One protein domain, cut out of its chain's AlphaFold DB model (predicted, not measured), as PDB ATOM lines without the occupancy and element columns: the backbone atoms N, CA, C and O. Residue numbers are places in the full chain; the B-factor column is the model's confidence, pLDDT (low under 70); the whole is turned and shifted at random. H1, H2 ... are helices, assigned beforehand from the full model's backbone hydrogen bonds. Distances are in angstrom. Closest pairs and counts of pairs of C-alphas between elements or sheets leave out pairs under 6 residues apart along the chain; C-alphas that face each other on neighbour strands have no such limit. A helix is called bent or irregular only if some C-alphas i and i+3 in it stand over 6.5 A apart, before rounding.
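This is residues 56 to 158 of the 174 residues of an uncharacterized protein of Vibrio astriarenae (UniProt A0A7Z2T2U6). One long helix, H3, reaches out as an arm with few contacts, and at its first end the bent helix H2 turns back like a hook toward H1, which packs on the first arm of H2, H2a. The frame is open: H3 touches no other helix, and H2b makes the corner between H2a and the beginning of H3. The printed part has 103 residues with three named helices, in the order H1, H2, H3, and no named strand; the class is all helix. The whole is extended, with a radius of gyration of the C-alphas of 21.4 A and spans of 74 by 32 by 15 A, the length being made by H3.

The longest helix is H3, residues 116 to 158. H1, residues 56 to 79, and H3 are near each other, with 5 pairs of C-alphas within 10 A but no pair within 8 A. H2, residues 87 to 114, was assigned as one helix by its hydrogen bonds but is bent, with C-alphas 103 and 106 being 7.6 A apart. Its arms, H2a, residues 87 to 103, and H2b, residues 106 to 114, stand about perpendicular, at 81 degrees. H2b and H3 are close but not clearly touching, at a steep tilt of 66 degrees, the same way; their closest C-alphas, those of Val 112 and Gly 119, are 7.9 A apart. H2b is also close to H1 but not clearly touching, with the closest C-alphas, those of Ala 60 and Leu 109, 7.1 A apart. H1 touches H2a with residues 57 to 68 alone, at a steep tilt of 47 degrees, opposite ways; the closest C-alphas, those of Ala 57 and Gln 102, are 6.1 A apart. H2a and H3 are apart. Every O i to N i+4 pair is within hydrogen-bond range in H1, H2b and H3; in H2a it is 11 of 13.

H3 is 61.9 A from first to last C-alpha and ends at C-alpha 158, (77.978, -3.112, 46.625). H1 begins at C-alpha 56, (20.142, 3.065, 6.339), and measures 34.1 A. H2a measures 24.8 A and is irregular, with C-alphas 96 and 99 being 6.9 A apart and a kink of 34 degrees near residue 97. H2b measures 12.1 A and begins at C-alpha 106, (23.683, 3.736, -0.774).

The two C-alphas farthest apart, those of Lys 103 and Asp 158, are 74.4 A apart. Residues 110 to 129, of which 110 to 114 belong to H2 and 116 to 129 to H3, and residues 135 to 158 of H3 stand free. The printed part has no cut; the link from H1 to H2 is short and that from H2 to H3 tight. The mean pLDDT of the printed part is 78.7, and 22 residues are under 70, among them residues 130 to 137 and 151 to 158.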
ATOM      1  N   ASP A  56      18.788   3.235   6.880       81.38
ATOM      2  CA  ASP A  56      20.142   3.065   6.339       81.38
ATOM      3  C   ASP A  56      20.979   4.337   6.503       81.38
ATOM      4  O   ASP A  56      22.172   4.270   6.797       81.38
ATOM      5  N   ALA A  57      20.355   5.512   6.381       81.56
ATOM      6  CA  ALA A  57      21.012   6.786   6.658       81.56
ATOM      7  C   ALA A  57      21.434   6.887   8.133       81.56
ATOM      8  O   ALA A  57      22.552   7.311   8.434       81.56
ATOM      9  N   ALA A  58      20.572   6.443   9.052       83.88
ATOM     10  CA  ALA A  58      20.900   6.352  10.471       83.88
ATOM     11  C   ALA A  58      22.016   5.326  10.736       83.88
ATOM     12  O   ALA A  58      22.945   5.610  11.494       83.88
ATOM     13  N   ALA A  59      21.981   4.164  10.078       84.12
ATOM     14  CA  ALA A  59      23.029   3.151  10.185       84.12
ATOM     15  C   ALA A  59      24.389   3.670   9.686       84.12
ATOM     16  O   ALA A  59      25.406   3.494  10.358       84.12
ATOM     17  N   ALA A  60      24.411   4.377   8.554       82.75
ATOM     18  CA  ALA A  60      25.611   5.002   8.010       82.75
ATOM     19  C   ALA A  60      26.175   6.090   8.941       82.75
ATOM     20  O   ALA A  60      27.390   6.171   9.124       82.75
ATOM     21  N   ALA A  61      25.312   6.886   9.581       84.75
ATOM     22  CA  ALA A  61      25.726   7.873  10.576       84.75
ATOM     23  C   ALA A  61      26.353   7.216  11.819       84.75
ATOM     24  O   ALA A  61      27.399   7.666  12.285       84.75
ATOM     25  N   MET A  62      25.774   6.115  12.316       86.56
ATOM     26  CA  MET A  62      26.368   5.345  13.418       86.56
ATOM     27  C   MET A  62      27.710   4.720  13.030       86.56
ATOM     28  O   MET A  62      28.647   4.706  13.827       86.56
ATOM     29  N   MET A  63      27.835   4.225  11.799       85.38
ATOM     30  CA  MET A  63      29.096   3.672  11.313       85.38
ATOM     31  C   MET A  63      30.182   4.745  11.170       85.38
ATOM     32  O   MET A  63      31.347   4.480  11.469       85.38
ATOM     33  N   LEU A  64      29.808   5.960  10.763       87.44
ATOM     34  CA  LEU A  64      30.717   7.100  10.722       87.44
ATOM     35  C   LEU A  64      31.209   7.477  12.125       87.44
ATOM     36  O   LEU A  64      32.410   7.665  12.307       87.44
ATOM     37  N   ASP A  65      30.315   7.520  13.115       88.81
ATOM     38  CA  ASP A  65      30.683   7.762  14.517       88.81
ATOM     39  C   ASP A  65      31.660   6.700  15.045       88.81
ATOM     40  O   ASP A  65      32.716   7.019  15.597       88.81
ATOM     41  N   TYR A  66      31.378   5.424  14.773       86.62
ATOM     42  CA  TYR A  66      32.281   4.329  15.123       86.62
ATOM     43  C   TYR A  66      33.656   4.469  14.446       86.62
ATOM     44  O   TYR A  66      34.695   4.282  15.086       86.62
ATOM     45  N   GLY A  67      33.684   4.848  13.166       86.56
ATOM     46  CA  GLY A  67      34.917   5.123  12.429       86.56
ATOM     47  C   GLY A  67      35.733   6.269  13.035       86.56
ATOM     48  O   GLY A  67      36.958   6.161  13.146       86.56
ATOM     49  N   LEU A  68      35.068   7.334  13.497       89.19
ATOM     50  CA  LEU A  68      35.724   8.426  14.219       89.19
ATOM     51  C   LEU A  68      36.365   7.917  15.515       89.19
ATOM     52  O   LEU A  68      37.539   8.208  15.749       89.19
ATOM     53  N   GLY A  69      35.672   7.084  16.294       88.94
ATOM     54  CA  GLY A  69      36.230   6.469  17.505       88.94
ATOM     55  C   GLY A  69      37.452   5.578  17.241       88.94
ATOM     56  O   GLY A  69      38.457   5.662  17.949       88.94
ATOM     57  N   LEU A  70      37.435   4.775  16.173       86.19
ATOM     58  CA  LEU A  70      38.617   3.999  15.767       86.19
ATOM     59  C   LEU A  70      39.801   4.904  15.404       86.19
ATOM     60  O   LEU A  70      40.947   4.594  15.743       86.19
ATOM     61  N   SER A  71      39.534   6.037  14.748       87.12
ATOM     62  CA  SER A  71      40.575   7.009  14.419       87.12
ATOM     63  C   SER A  71      41.154   7.688  15.666       87.12
ATOM     64  O   SER A  71      42.369   7.865  15.728       87.12
ATOM     65  N   GLU A  72      40.345   7.971  16.695       88.19
ATOM     66  CA  GLU A  72      40.834   8.473  17.990       88.19
ATOM     67  C   GLU A  72      41.821   7.489  18.625       88.19
ATOM     68  O   GLU A  72      42.904   7.882  19.067       88.19
ATOM     69  N   GLY A  73      41.483   6.196  18.611       84.31
ATOM     70  CA  GLY A  73      42.353   5.130  19.108       84.31
ATOM     71  C   GLY A  73      43.668   5.032  18.329       84.31
ATOM     72  O   GLY A  73      44.742   4.945  18.929       84.31
ATOM     73  N   ALA A  74      43.608   5.109  16.998       83.62
ATOM     74  CA  ALA A  74      44.794   5.084  16.143       83.62
ATOM     75  C   ALA A  74      45.699   6.310  16.366       83.62
ATOM     76  O   ALA A  74      46.912   6.162  16.528       83.62
ATOM     77  N   ILE A  75      45.116   7.512  16.430       86.31
ATOM     78  CA  ILE A  75      45.842   8.758  16.710       86.31
ATOM     79  C   ILE A  75      46.471   8.688  18.099       86.31
ATOM     80  O   ILE A  75      47.657   8.980  18.239       86.31
ATOM     81  N   SER A  76      45.728   8.223  19.104       86.44
ATOM     82  CA  SER A  76      46.242   8.050  20.465       86.44
ATOM     83  C   SER A  76      47.435   7.096  20.511       86.44
ATOM     84  O   SER A  76      48.440   7.352  21.178       86.44
ATOM     85  N   MET A  77      47.361   5.997  19.758       78.75
ATOM     86  CA  MET A  77      48.428   5.006  19.682       78.75
ATOM     87  C   MET A  77      49.695   5.558  19.018       78.75
ATOM     88  O   MET A  77      50.792   5.280  19.507       78.75
ATOM     89  N   MET A  78      49.552   6.334  17.938       82.56
ATOM     90  CA  MET A  78      50.674   6.941  17.211       82.56
ATOM     91  C   MET A  78      51.291   8.125  17.961       82.56
ATOM     92  O   MET A  78      52.513   8.228  18.039       82.56
ATOM     93  N   ALA A  79      50.461   9.002  18.524       84.75
ATOM     94  CA  ALA A  79      50.903  10.198  19.234       84.75
ATOM     95  C   ALA A  79      51.379   9.904  20.667       84.75
ATOM     96  O   ALA A  79      52.037  10.740  21.280       84.75
ATOM     97  N   GLY A  80      51.058   8.726  21.215       81.12
ATOM     98  CA  GLY A  80      51.429   8.337  22.576       81.12
ATOM     99  C   GLY A  80      50.689   9.115  23.669       81.12
ATOM    100  O   GLY A  80      51.119   9.094  24.820       81.12
ATOM    101  N   VAL A  81      49.592   9.789  23.322       81.44
ATOM    102  CA  VAL A  81      48.754  10.589  24.226       81.44
ATOM    103  C   VAL A  81      47.299  10.136  24.128       81.44
ATOM    104  O   VAL A  81      46.894   9.574  23.116       81.44
ATOM    105  N   SER A  82      46.501  10.383  25.166       81.38
ATOM    106  CA  SER A  82      45.058  10.114  25.142       81.38
ATOM    107  C   SER A  82      44.340  11.193  24.332       81.38
ATOM    108  O   SER A  82      44.017  12.256  24.858       81.38
ATOM    109  N   PHE A  83      44.113  10.934  23.047       85.81
ATOM    110  CA  PHE A  83      43.400  11.828  22.143       85.81
ATOM    111  C   PHE A  83      41.927  11.425  22.037       85.81
ATOM    112  O   PHE A  83      41.621  10.257  21.822       85.81
ATOM    113  N   HIS A  84      41.034  12.406  22.153       88.12
ATOM    114  CA  HIS A  84      39.599  12.258  21.918       88.12
ATOM    115  C   HIS A  84      39.112  13.486  21.150       88.12
ATOM    116  O   HIS A  84      39.561  14.603  21.432       88.12
ATOM    117  N   TYR A  85      38.199  13.304  20.198       87.38
ATOM    118  CA  TYR A  85      37.499  14.432  19.607       87.38
ATOM    119  C   TYR A  85      36.481  14.986  20.605       87.38
ATOM    120  O   TYR A  85      35.885  14.260  21.400       87.38
ATOM    121  N   ASP A  86      36.250  16.292  20.526       90.38
ATOM    122  CA  ASP A  86      35.168  16.939  21.257       90.38
ATOM    123  C   ASP A  86      33.807  16.397  20.780       90.38
ATOM    124  O   ASP A  86      33.533  16.344  19.575       90.38
ATOM    125  N   GLU A  87      32.947  15.985  21.716       87.75
ATOM    126  CA  GLU A  87      31.653  15.367  21.395       87.75
ATOM    127  C   GLU A  87      30.740  16.293  20.583       87.75
ATOM    128  O   GLU A  87      30.058  15.837  19.662       87.75
ATOM    129  N   ALA A  88      30.772  17.604  20.847       86.06
ATOM    130  CA  ALA A  88      29.986  18.569  20.087       86.06
ATOM    131  C   ALA A  88      30.529  18.743  18.662       86.06
ATOM    132  O   ALA A  88      29.759  19.001  17.734       86.06
ATOM    133  N   GLN A  89      31.838  18.588  18.459       86.44
ATOM    134  CA  GLN A  89      32.441  18.610  17.124       86.44
ATOM    135  C   GLN A  89      32.128  17.338  16.333       86.44
ATOM    136  O   GLN A  89      31.801  17.444  15.151       86.44
ATOM    137  N   LYS A  90      32.142  16.161  16.972       90.38
ATOM    138  CA  LYS A  90      31.720  14.902  16.334       90.38
ATOM    139  C   LYS A  90      30.271  14.966  15.867       90.38
ATOM    140  O   LYS A  90      29.996  14.690  14.703       90.38
ATOM    141  N   ALA A  91      29.365  15.407  16.740       87.69
ATOM    142  CA  ALA A  91      27.950  15.533  16.404       87.69
ATOM    143  C   ALA A  91      27.728  16.479  15.212       87.69
ATOM    144  O   ALA A  91      27.043  16.116  14.258       87.69
ATOM    145  N   LYS A  92      28.383  17.649  15.210       89.12
ATOM    146  CA  LYS A  92      28.319  18.604  14.089       89.12
ATOM    147  C   LYS A  92      28.887  18.043  12.792       89.12
ATOM    148  O   LYS A  92      28.368  18.341  11.721       89.12
ATOM    149  N   PHE A  93      29.958  17.259  12.870       90.31
ATOM    150  CA  PHE A  93      30.539  16.619  11.697       90.31
ATOM    151  C   PHE A  93      29.585  15.581  11.099       90.31
ATOM    152  O   PHE A  93      29.371  15.581   9.890       90.31
ATOM    153  N   ILE A  94      28.969  14.743  11.936       88.69
ATOM    154  CA  ILE A  94      27.978  13.750  11.499       88.69
ATOM    155  C   ILE A  94      26.744  14.444  10.908       88.69
ATOM    156  O   ILE A  94      26.267  14.042   9.851       88.69
ATOM    157  N   GLU A  95      26.266  15.523  11.535       88.44
ATOM    158  CA  GLU A  95      25.156  16.339  11.027       88.44
ATOM    159  C   GLU A  95      25.489  16.952   9.658       88.44
ATOM    160  O   GLU A  95      24.709  16.840   8.714       88.44
ATOM    161  N   ALA A  96      26.690  17.515   9.501       89.44
ATOM    162  CA  ALA A  96      27.165  18.040   8.222       89.44
ATOM    163  C   ALA A  96      27.377  16.943   7.163       89.44
ATOM    164  O   ALA A  96      27.278  17.213   5.964       89.44
ATOM    165  N   ALA A  97      27.650  15.708   7.587       85.50
ATOM    166  CA  ALA A  97      27.800  14.555   6.710       85.50
ATOM    167  C   ALA A  97      26.455  13.940   6.288       85.50
ATOM    168  O   ALA A  97      26.414  13.272   5.256       85.50
ATOM    169  N   GLN A  98      25.347  14.191   6.999       83.88
ATOM    170  CA  GLN A  98      24.017  13.681   6.633       83.88
ATOM    171  C   GLN A  98      23.617  13.905   5.166       83.88
ATOM    172  O   GLN A  98      23.194  12.936   4.537       83.88
ATOM    173  N   PRO A  99      23.760  15.100   4.558       84.12
ATOM    174  CA  PRO A  99      23.418  15.285   3.146       84.12
ATOM    175  C   PRO A  99      24.293  14.445   2.202       84.12
ATOM    176  O   PRO A  99      23.824  13.999   1.155       84.12
ATOM    177  N   ILE A 100      25.553  14.193   2.569       83.50
ATOM    178  CA  ILE A 100      26.458  13.321   1.806       83.50
ATOM    179  C   ILE A 100      26.020  11.865   1.963       83.50
ATOM    180  O   ILE A 100      25.952  11.142   0.972       83.50
ATOM    181  N   ILE A 101      25.664  11.454   3.181       83.00
ATOM    182  CA  ILE A 101      25.139  10.120   3.484       83.00
ATOM    183  C   ILE A 101      23.831   9.876   2.729       83.00
ATOM    184  O   ILE A 101      23.677   8.830   2.120       83.00
ATOM    185  N   GLN A 102      22.906  10.828   2.670       79.88
ATOM    186  CA  GLN A 102      21.669  10.622   1.914       79.88
ATOM    187  C   GLN A 102      21.906  10.511   0.405       79.88
ATOM    188  O   GLN A 102      21.206   9.766  -0.274       79.88
ATOM    189  N   LYS A 103      22.903  11.228  -0.127       79.50
ATOM    190  CA  LYS A 103      23.190  11.236  -1.566       79.50
ATOM    191  C   LYS A 103      24.059  10.063  -2.031       79.50
ATOM    192  O   LYS A 103      23.877   9.581  -3.143       79.50
ATOM    193  N   TYR A 104      25.012   9.635  -1.210       78.44
ATOM    194  CA  TYR A 104      26.041   8.651  -1.570       78.44
ATOM    195  C   TYR A 104      26.119   7.466  -0.609       78.44
ATOM    196  O   TYR A 104      26.901   6.541  -0.836       78.44
ATOM    197  N   GLY A 105      25.325   7.471   0.460       69.25
ATOM    198  CA  GLY A 105      25.316   6.412   1.457       69.25
ATOM    199  C   GLY A 105      24.966   5.078   0.830       69.25
ATOM    200  O   GLY A 105      25.661   4.122   1.107       69.25
ATOM    201  N   GLY A 106      24.025   5.006  -0.115       73.44
ATOM    202  CA  GLY A 106      23.683   3.736  -0.774       73.44
ATOM    203  C   GLY A 106      24.863   3.125  -1.529       73.44
ATOM    204  O   GLY A 106      25.107   1.924  -1.457       73.44
ATOM    205  N   THR A 107      25.659   3.964  -2.189       78.31
ATOM    206  CA  THR A 107      26.841   3.534  -2.943       78.31
ATOM    207  C   THR A 107      27.989   3.106  -2.026       78.31
ATOM    208  O   THR A 107      28.596   2.057  -2.245       78.31
ATOM    209  N   TRP A 108      28.305   3.894  -0.995       73.38
ATOM    210  CA  TRP A 108      29.396   3.556  -0.075       73.38
ATOM    211  C   TRP A 108      29.020   2.418   0.880       73.38
ATOM    212  O   TRP A 108      29.845   1.538   1.116       73.38
ATOM    213  N   LEU A 109      27.782   2.373   1.375       77.38
ATOM    214  CA  LEU A 109      27.301   1.287   2.227       77.38
ATOM    215  C   LEU A 109      27.254  -0.030   1.446       77.38
ATOM    216  O   LEU A 109      27.698  -1.041   1.972       77.38
ATOM    217  N   GLY A 110      26.867  -0.016   0.165       77.25
ATOM    218  CA  GLY A 110      26.974  -1.194  -0.705       77.25
ATOM    219  C   GLY A 110      28.420  -1.679  -0.898       77.25
ATOM    220  O   GLY A 110      28.676  -2.882  -0.950       77.25
ATOM    221  N   TRP A 111      29.399  -0.766  -0.941       80.25
ATOM    222  CA  TRP A 111      30.819  -1.137  -0.930       80.25
ATOM    223  C   TRP A 111      31.222  -1.757   0.414       80.25
ATOM    224  O   TRP A 111      31.868  -2.801   0.439       80.25
ATOM    225  N   VAL A 112      30.791  -1.172   1.532       79.38
ATOM    226  CA  VAL A 112      31.023  -1.724   2.876       79.38
ATOM    227  C   VAL A 112      30.394  -3.109   3.032       79.38
ATOM    228  O   VAL A 112      31.032  -3.987   3.603       79.38
ATOM    229  N   GLU A 113      29.187  -3.337   2.516       78.81
ATOM    230  CA  GLU A 113      28.533  -4.649   2.539       78.81
ATOM    231  C   GLU A 113      29.306  -5.679   1.722       78.81
ATOM    232  O   GLU A 113      29.549  -6.784   2.204       78.81
ATOM    233  N   LYS A 114      29.757  -5.301   0.519       85.00
ATOM    234  CA  LYS A 114      30.579  -6.166  -0.332       85.00
ATOM    235  C   LYS A 114      31.889  -6.571   0.342       85.00
ATOM    236  O   LYS A 114      32.312  -7.705   0.169       85.00
ATOM    237  N   TYR A 115      32.512  -5.656   1.083       82.38
ATOM    238  CA  TYR A 115      33.789  -5.876   1.768       82.38
ATOM    239  C   TYR A 115      33.634  -6.157   3.264       82.38
ATOM    240  O   TYR A 115      34.582  -5.998   4.034       82.38
ATOM    241  N   LYS A 116      32.437  -6.534   3.717       83.88
ATOM    242  CA  LYS A 116      32.159  -6.728   5.142       83.88
ATOM    243  C   LYS A 116      33.012  -7.844   5.731       83.88
ATOM    244  O   LYS A 116      33.548  -7.683   6.828       83.88
ATOM    245  N   ASP A 117      33.163  -8.941   4.996       84.06
ATOM    246  CA  ASP A 117      33.919 -10.106   5.447       84.06
ATOM    247  C   ASP A 117      35.425  -9.801   5.493       84.06
ATOM    248  O   ASP A 117      36.081 -10.065   6.507       84.06
ATOM    249  N   GLU A 118      35.983  -9.150   4.466       85.31
ATOM    250  CA  GLU A 118      37.382  -8.708   4.490       85.31
ATOM    251  C   GLU A 118      37.623  -7.591   5.512       85.31
ATOM    252  O   GLU A 118      38.672  -7.552   6.158       85.31
ATOM    253  N   GLY A 119      36.652  -6.701   5.710       80.56
ATOM    254  CA  GLY A 119      36.689  -5.632   6.703       80.56
ATOM    255  C   GLY A 119      36.686  -6.172   8.131       80.56
ATOM    256  O   GLY A 119      37.459  -5.701   8.964       80.56
ATOM    257  N   MET A 120      35.889  -7.205   8.416       82.38
ATOM    258  CA  MET A 120      35.920  -7.917   9.697       82.38
ATOM    259  C   MET A 120      37.253  -8.627   9.920       82.38
ATOM    260  O   MET A 120      37.788  -8.576  11.027       82.38
ATOM    261  N   LEU A 121      37.821  -9.241   8.881       83.56
ATOM    262  CA  LEU A 121      39.147  -9.848   8.958       83.56
ATOM    263  C   LEU A 121      40.232  -8.798   9.233       83.56
ATOM    264  O   LEU A 121      41.083  -9.011  10.097       83.56
ATOM    265  N   LEU A 122      40.175  -7.644   8.567       82.44
ATOM    266  CA  LEU A 122      41.088  -6.529   8.810       82.44
ATOM    267  C   LEU A 122      40.925  -5.964  10.225       82.44
ATOM    268  O   LEU A 122      41.921  -5.711  10.898       82.44
ATOM    269  N   LEU A 123      39.688  -5.808  10.703       82.69
ATOM    270  CA  LEU A 123      39.393  -5.361  12.063       82.69
ATOM    271  C   LEU A 123      39.942  -6.357  13.095       82.69
ATOM    272  O   LEU A 123      40.596  -5.949  14.053       82.69
ATOM    273  N   ALA A 124      39.732  -7.657  12.882       83.06
ATOM    274  CA  ALA A 124      40.249  -8.711  13.746       83.06
ATOM    275  C   ALA A 124      41.785  -8.730  13.753       83.06
ATOM    276  O   ALA A 124      42.396  -8.757  14.821       83.06
ATOM    277  N   ALA A 125      42.420  -8.637  12.581       77.56
ATOM    278  CA  ALA A 125      43.873  -8.548  12.452       77.56
ATOM    279  C   ALA A 125      44.435  -7.269  13.104       77.56
ATOM    280  O   ALA A 125      45.461  -7.311  13.793       77.56
ATOM    281  N   GLY A 126      43.744  -6.139  12.955       77.56
ATOM    282  CA  GLY A 126      44.070  -4.869  13.600       77.56
ATOM    283  C   GLY A 126      43.966  -4.951  15.122       77.56
ATOM    284  O   GLY A 126      44.898  -4.559  15.824       77.56
ATOM    285  N   GLY A 127      42.891  -5.545  15.646       75.62
ATOM    286  CA  GLY A 127      42.710  -5.802  17.076       75.62
ATOM    287  C   GLY A 127      43.779  -6.738  17.645       75.62
ATOM    288  O   GLY A 127      44.317  -6.483  18.727       75.62
ATOM    289  N   LEU A 128      44.171  -7.769  16.892       74.50
ATOM    290  CA  LEU A 128      45.280  -8.654  17.256       74.50
ATOM    291  C   LEU A 128      46.609  -7.892  17.322       74.50
ATOM    292  O   LEU A 128      47.402  -8.091  18.245       74.50
ATOM    293  N   THR A 129      46.836  -6.984  16.375       71.88
ATOM    294  CA  THR A 129      48.038  -6.142  16.323       71.88
ATOM    295  C   THR A 129      48.067  -5.151  17.486       71.88
ATOM    296  O   THR A 129      49.085  -5.046  18.171       71.88
ATOM    297  N   MET A 130      46.948  -4.485  17.789       66.62
ATOM    298  CA  MET A 130      46.837  -3.608  18.960       66.62
ATOM    299  C   MET A 130      47.083  -4.375  20.262       66.62
ATOM    300  O   MET A 130      47.876  -3.932  21.094       66.62
ATOM    301  N   THR A 131      46.471  -5.552  20.419       69.69
ATOM    302  CA  THR A 131      46.661  -6.413  21.597       69.69
ATOM    303  C   THR A 131      48.114  -6.872  21.718       69.69
ATOM    304  O   THR A 131      48.684  -6.858  22.810       69.69
ATOM    305  N   SER A 132      48.757  -7.207  20.599       64.62
ATOM    306  CA  SER A 132      50.172  -7.588  20.567       64.62
ATOM    307  C   SER A 132      51.076  -6.429  20.990       64.62
ATOM    308  O   SER A 132      51.966  -6.613  21.818       64.62
ATOM    309  N   VAL A 133      50.822  -5.206  20.513       65.56
ATOM    310  CA  VAL A 133      51.595  -4.017  20.910       65.56
ATOM    311  C   VAL A 133      51.362  -3.654  22.380       65.56
ATOM    312  O   VAL A 133      52.321  -3.324  23.080       65.56
ATOM    313  N   ALA A 134      50.129  -3.750  22.880       64.38
ATOM    314  CA  ALA A 134      49.819  -3.538  24.294       64.38
ATOM    315  C   ALA A 134      50.529  -4.568  25.188       64.38
ATOM    316  O   ALA A 134      51.138  -4.205  26.196       64.38
ATOM    317  N   THR A 135      50.541  -5.834  24.767       68.12
ATOM    318  CA  THR A 135      51.254  -6.920  25.451       68.12
ATOM    319  C   THR A 135      52.759  -6.653  25.472       68.12
ATOM    320  O   THR A 135      53.375  -6.720  26.533       68.12
ATOM    321  N   ILE A 136      53.354  -6.244  24.344       68.81
ATOM    322  CA  ILE A 136      54.779  -5.881  24.266       68.81
ATOM    323  C   ILE A 136      55.103  -4.682  25.165       68.81
ATOM    324  O   ILE A 136      56.126  -4.701  25.846       68.81
ATOM    325  N   LYS A 137      54.258  -3.642  25.209       66.06
ATOM    326  CA  LYS A 137      54.448  -2.504  26.128       66.06
ATOM    327  C   LYS A 137      54.399  -2.952  27.591       66.06
ATOM    328  O   LYS A 137      55.261  -2.535  28.361       66.06
ATOM    329  N   ARG A 138      53.468  -3.842  27.957       70.00
ATOM    330  CA  ARG A 138      53.391  -4.424  29.307       70.00
ATOM    331  C   ARG A 138      54.651  -5.216  29.655       70.00
ATOM    332  O   ARG A 138      55.241  -4.978  30.698       70.00
ATOM    333  N   LEU A 139      55.110  -6.081  28.751       69.19
ATOM    334  CA  LEU A 139      56.344  -6.860  28.910       69.19
ATOM    335  C   LEU A 139      57.589  -5.971  29.015       69.19
ATOM    336  O   LEU A 139      58.489  -6.269  29.791       69.19
ATOM    337  N   LYS A 140      57.658  -4.871  28.255       68.31
ATOM    338  CA  LYS A 140      58.749  -3.892  28.366       68.31
ATOM    339  C   LYS A 140      58.710  -3.138  29.690       68.31
ATOM    340  O   LYS A 140      59.765  -2.903  30.264       68.31
ATOM    341  N   PHE A 141      57.525  -2.779  30.175       71.38
ATOM    342  CA  PHE A 141      57.369  -2.154  31.485       71.38
ATOM    343  C   PHE A 141      57.765  -3.118  32.613       71.38
ATOM    344  O   PHE A 141      58.571  -2.755  33.459       71.38
ATOM    345  N   GLU A 142      57.301  -4.371  32.573       69.50
ATOM    346  CA  GLU A 142      57.716  -5.421  33.514       69.50
ATOM    347  C   GLU A 142      59.238  -5.647  33.479       69.50
ATOM    348  O   GLU A 142      59.863  -5.766  34.530       69.50
ATOM    349  N   GLN A 143      59.860  -5.637  32.294       68.25
ATOM    350  CA  GLN A 143      61.318  -5.729  32.162       68.25
ATOM    351  C   GLN A 143      62.052  -4.502  32.707       68.25
ATOM    352  O   GLN A 143      63.100  -4.670  33.319       68.25
ATOM    353  N   LEU A 144      61.530  -3.288  32.511       70.56
ATOM    354  CA  LEU A 144      62.123  -2.076  33.082       70.56
ATOM    355  C   LEU A 144      62.044  -2.087  34.610       70.56
ATOM    356  O   LEU A 144      63.059  -1.861  35.256       70.56
ATOM    357  N   VAL A 145      60.895  -2.456  35.180       74.38
ATOM    358  CA  VAL A 145      60.723  -2.600  36.634       74.38
ATOM    359  C   VAL A 145      61.640  -3.694  37.192       74.38
ATOM    360  O   VAL A 145      62.283  -3.502  38.220       74.38
ATOM    361  N   ALA A 146      61.761  -4.833  36.505       72.00
ATOM    362  CA  ALA A 146      62.678  -5.897  36.908       72.00
ATOM    363  C   ALA A 146      64.149  -5.462  36.806       72.00
ATOM    364  O   ALA A 146      64.947  -5.795  37.678       72.00
ATOM    365  N   LEU A 147      64.517  -4.700  35.772       71.75
ATOM    366  CA  LEU A 147      65.864  -4.158  35.601       71.75
ATOM    367  C   LEU A 147      66.195  -3.127  36.688       71.75
ATOM    368  O   LEU A 147      67.309  -3.132  37.203       71.75
ATOM    369  N   GLU A 148      65.244  -2.267  37.052       73.69
ATOM    370  CA  GLU A 148      65.380  -1.321  38.163       73.69
ATOM    371  C   GLU A 148      65.524  -2.055  39.499       73.69
ATOM    372  O   GLU A 148      66.463  -1.772  40.234       73.69
ATOM    373  N   ALA A 149      64.718  -3.090  39.755       69.31
ATOM    374  CA  ALA A 149      64.842  -3.920  40.954       69.31
ATOM    375  C   ALA A 149      66.174  -4.693  41.016       69.31
ATOM    376  O   ALA A 149      66.735  -4.895  42.094       69.31
ATOM    377  N   VAL A 150      66.713  -5.131  39.872       72.31
ATOM    378  CA  VAL A 150      68.044  -5.757  39.793       72.31
ATOM    379  C   VAL A 150      69.150  -4.726  40.020       72.31
ATOM    380  O   VAL A 150      70.105  -5.029  40.727       72.31
ATOM    381  N   LYS A 151      69.026  -3.508  39.479       69.31
ATOM    382  CA  LYS A 151      69.979  -2.413  39.727       69.31
ATOM    383  C   LYS A 151      69.967  -1.957  41.183       69.31
ATOM    384  O   LYS A 151      71.032  -1.730  41.739       69.31
ATOM    385  N   GLU A 152      68.798  -1.875  41.805       65.38
ATOM    386  CA  GLU A 152      68.647  -1.524  43.220       65.38
ATOM    387  C   GLU A 152      69.244  -2.611  44.126       65.38
ATOM    388  O   GLU A 152      70.002  -2.306  45.043       65.38
ATOM    389  N   LYS A 153      69.020  -3.894  43.809       64.62
ATOM    390  CA  LYS A 153      69.679  -5.011  44.507       64.62
ATOM    391  C   LYS A 153      71.187  -5.075  44.265       64.62
ATOM    392  O   LYS A 153      71.910  -5.498  45.159       64.62
ATOM    393  N   ALA A 154      71.663  -4.686  43.084       61.91
ATOM    394  CA  ALA A 154      73.090  -4.613  42.788       61.91
ATOM    395  C   ALA A 154      73.764  -3.451  43.535       61.91
ATOM    396  O   ALA A 154      74.842  -3.645  44.079       61.91
ATOM    397  N   ALA A 155      73.107  -2.290  43.637       60.72
ATOM    398  CA  ALA A 155      73.583  -1.160  44.435       60.72
ATOM    399  C   ALA A 155      73.599  -1.486  45.941       60.72
ATOM    400  O   ALA A 155      74.578  -1.202  46.620       60.72
ATOM    401  N   ALA A 156      72.573  -2.176  46.450       58.34
ATOM    402  CA  ALA A 156      72.514  -2.604  47.851       58.34
ATOM    403  C   ALA A 156      73.525  -3.715  48.212       58.34
ATOM    404  O   ALA A 156      73.833  -3.904  49.387       58.34
ATOM    405  N   ASN A 157      74.031  -4.467  47.229       54.69
ATOM    406  CA  ASN A 157      75.042  -5.512  47.439       54.69
ATOM    407  C   ASN A 157      76.487  -5.002  47.246       54.69
ATOM    408  O   ASN A 157      77.431  -5.722  47.550       54.69
ATOM    409  N   ASP A 158      76.668  -3.773  46.751       51.38
ATOM    410  CA  ASP A 158      77.978  -3.112  46.625       51.38
ATOM    411  C   ASP A 158      78.379  -2.388  47.931       51.38
ATOM    412  O   ASP A 158      79.553  -2.353  48.303       51.38
TER     413      ASP A 158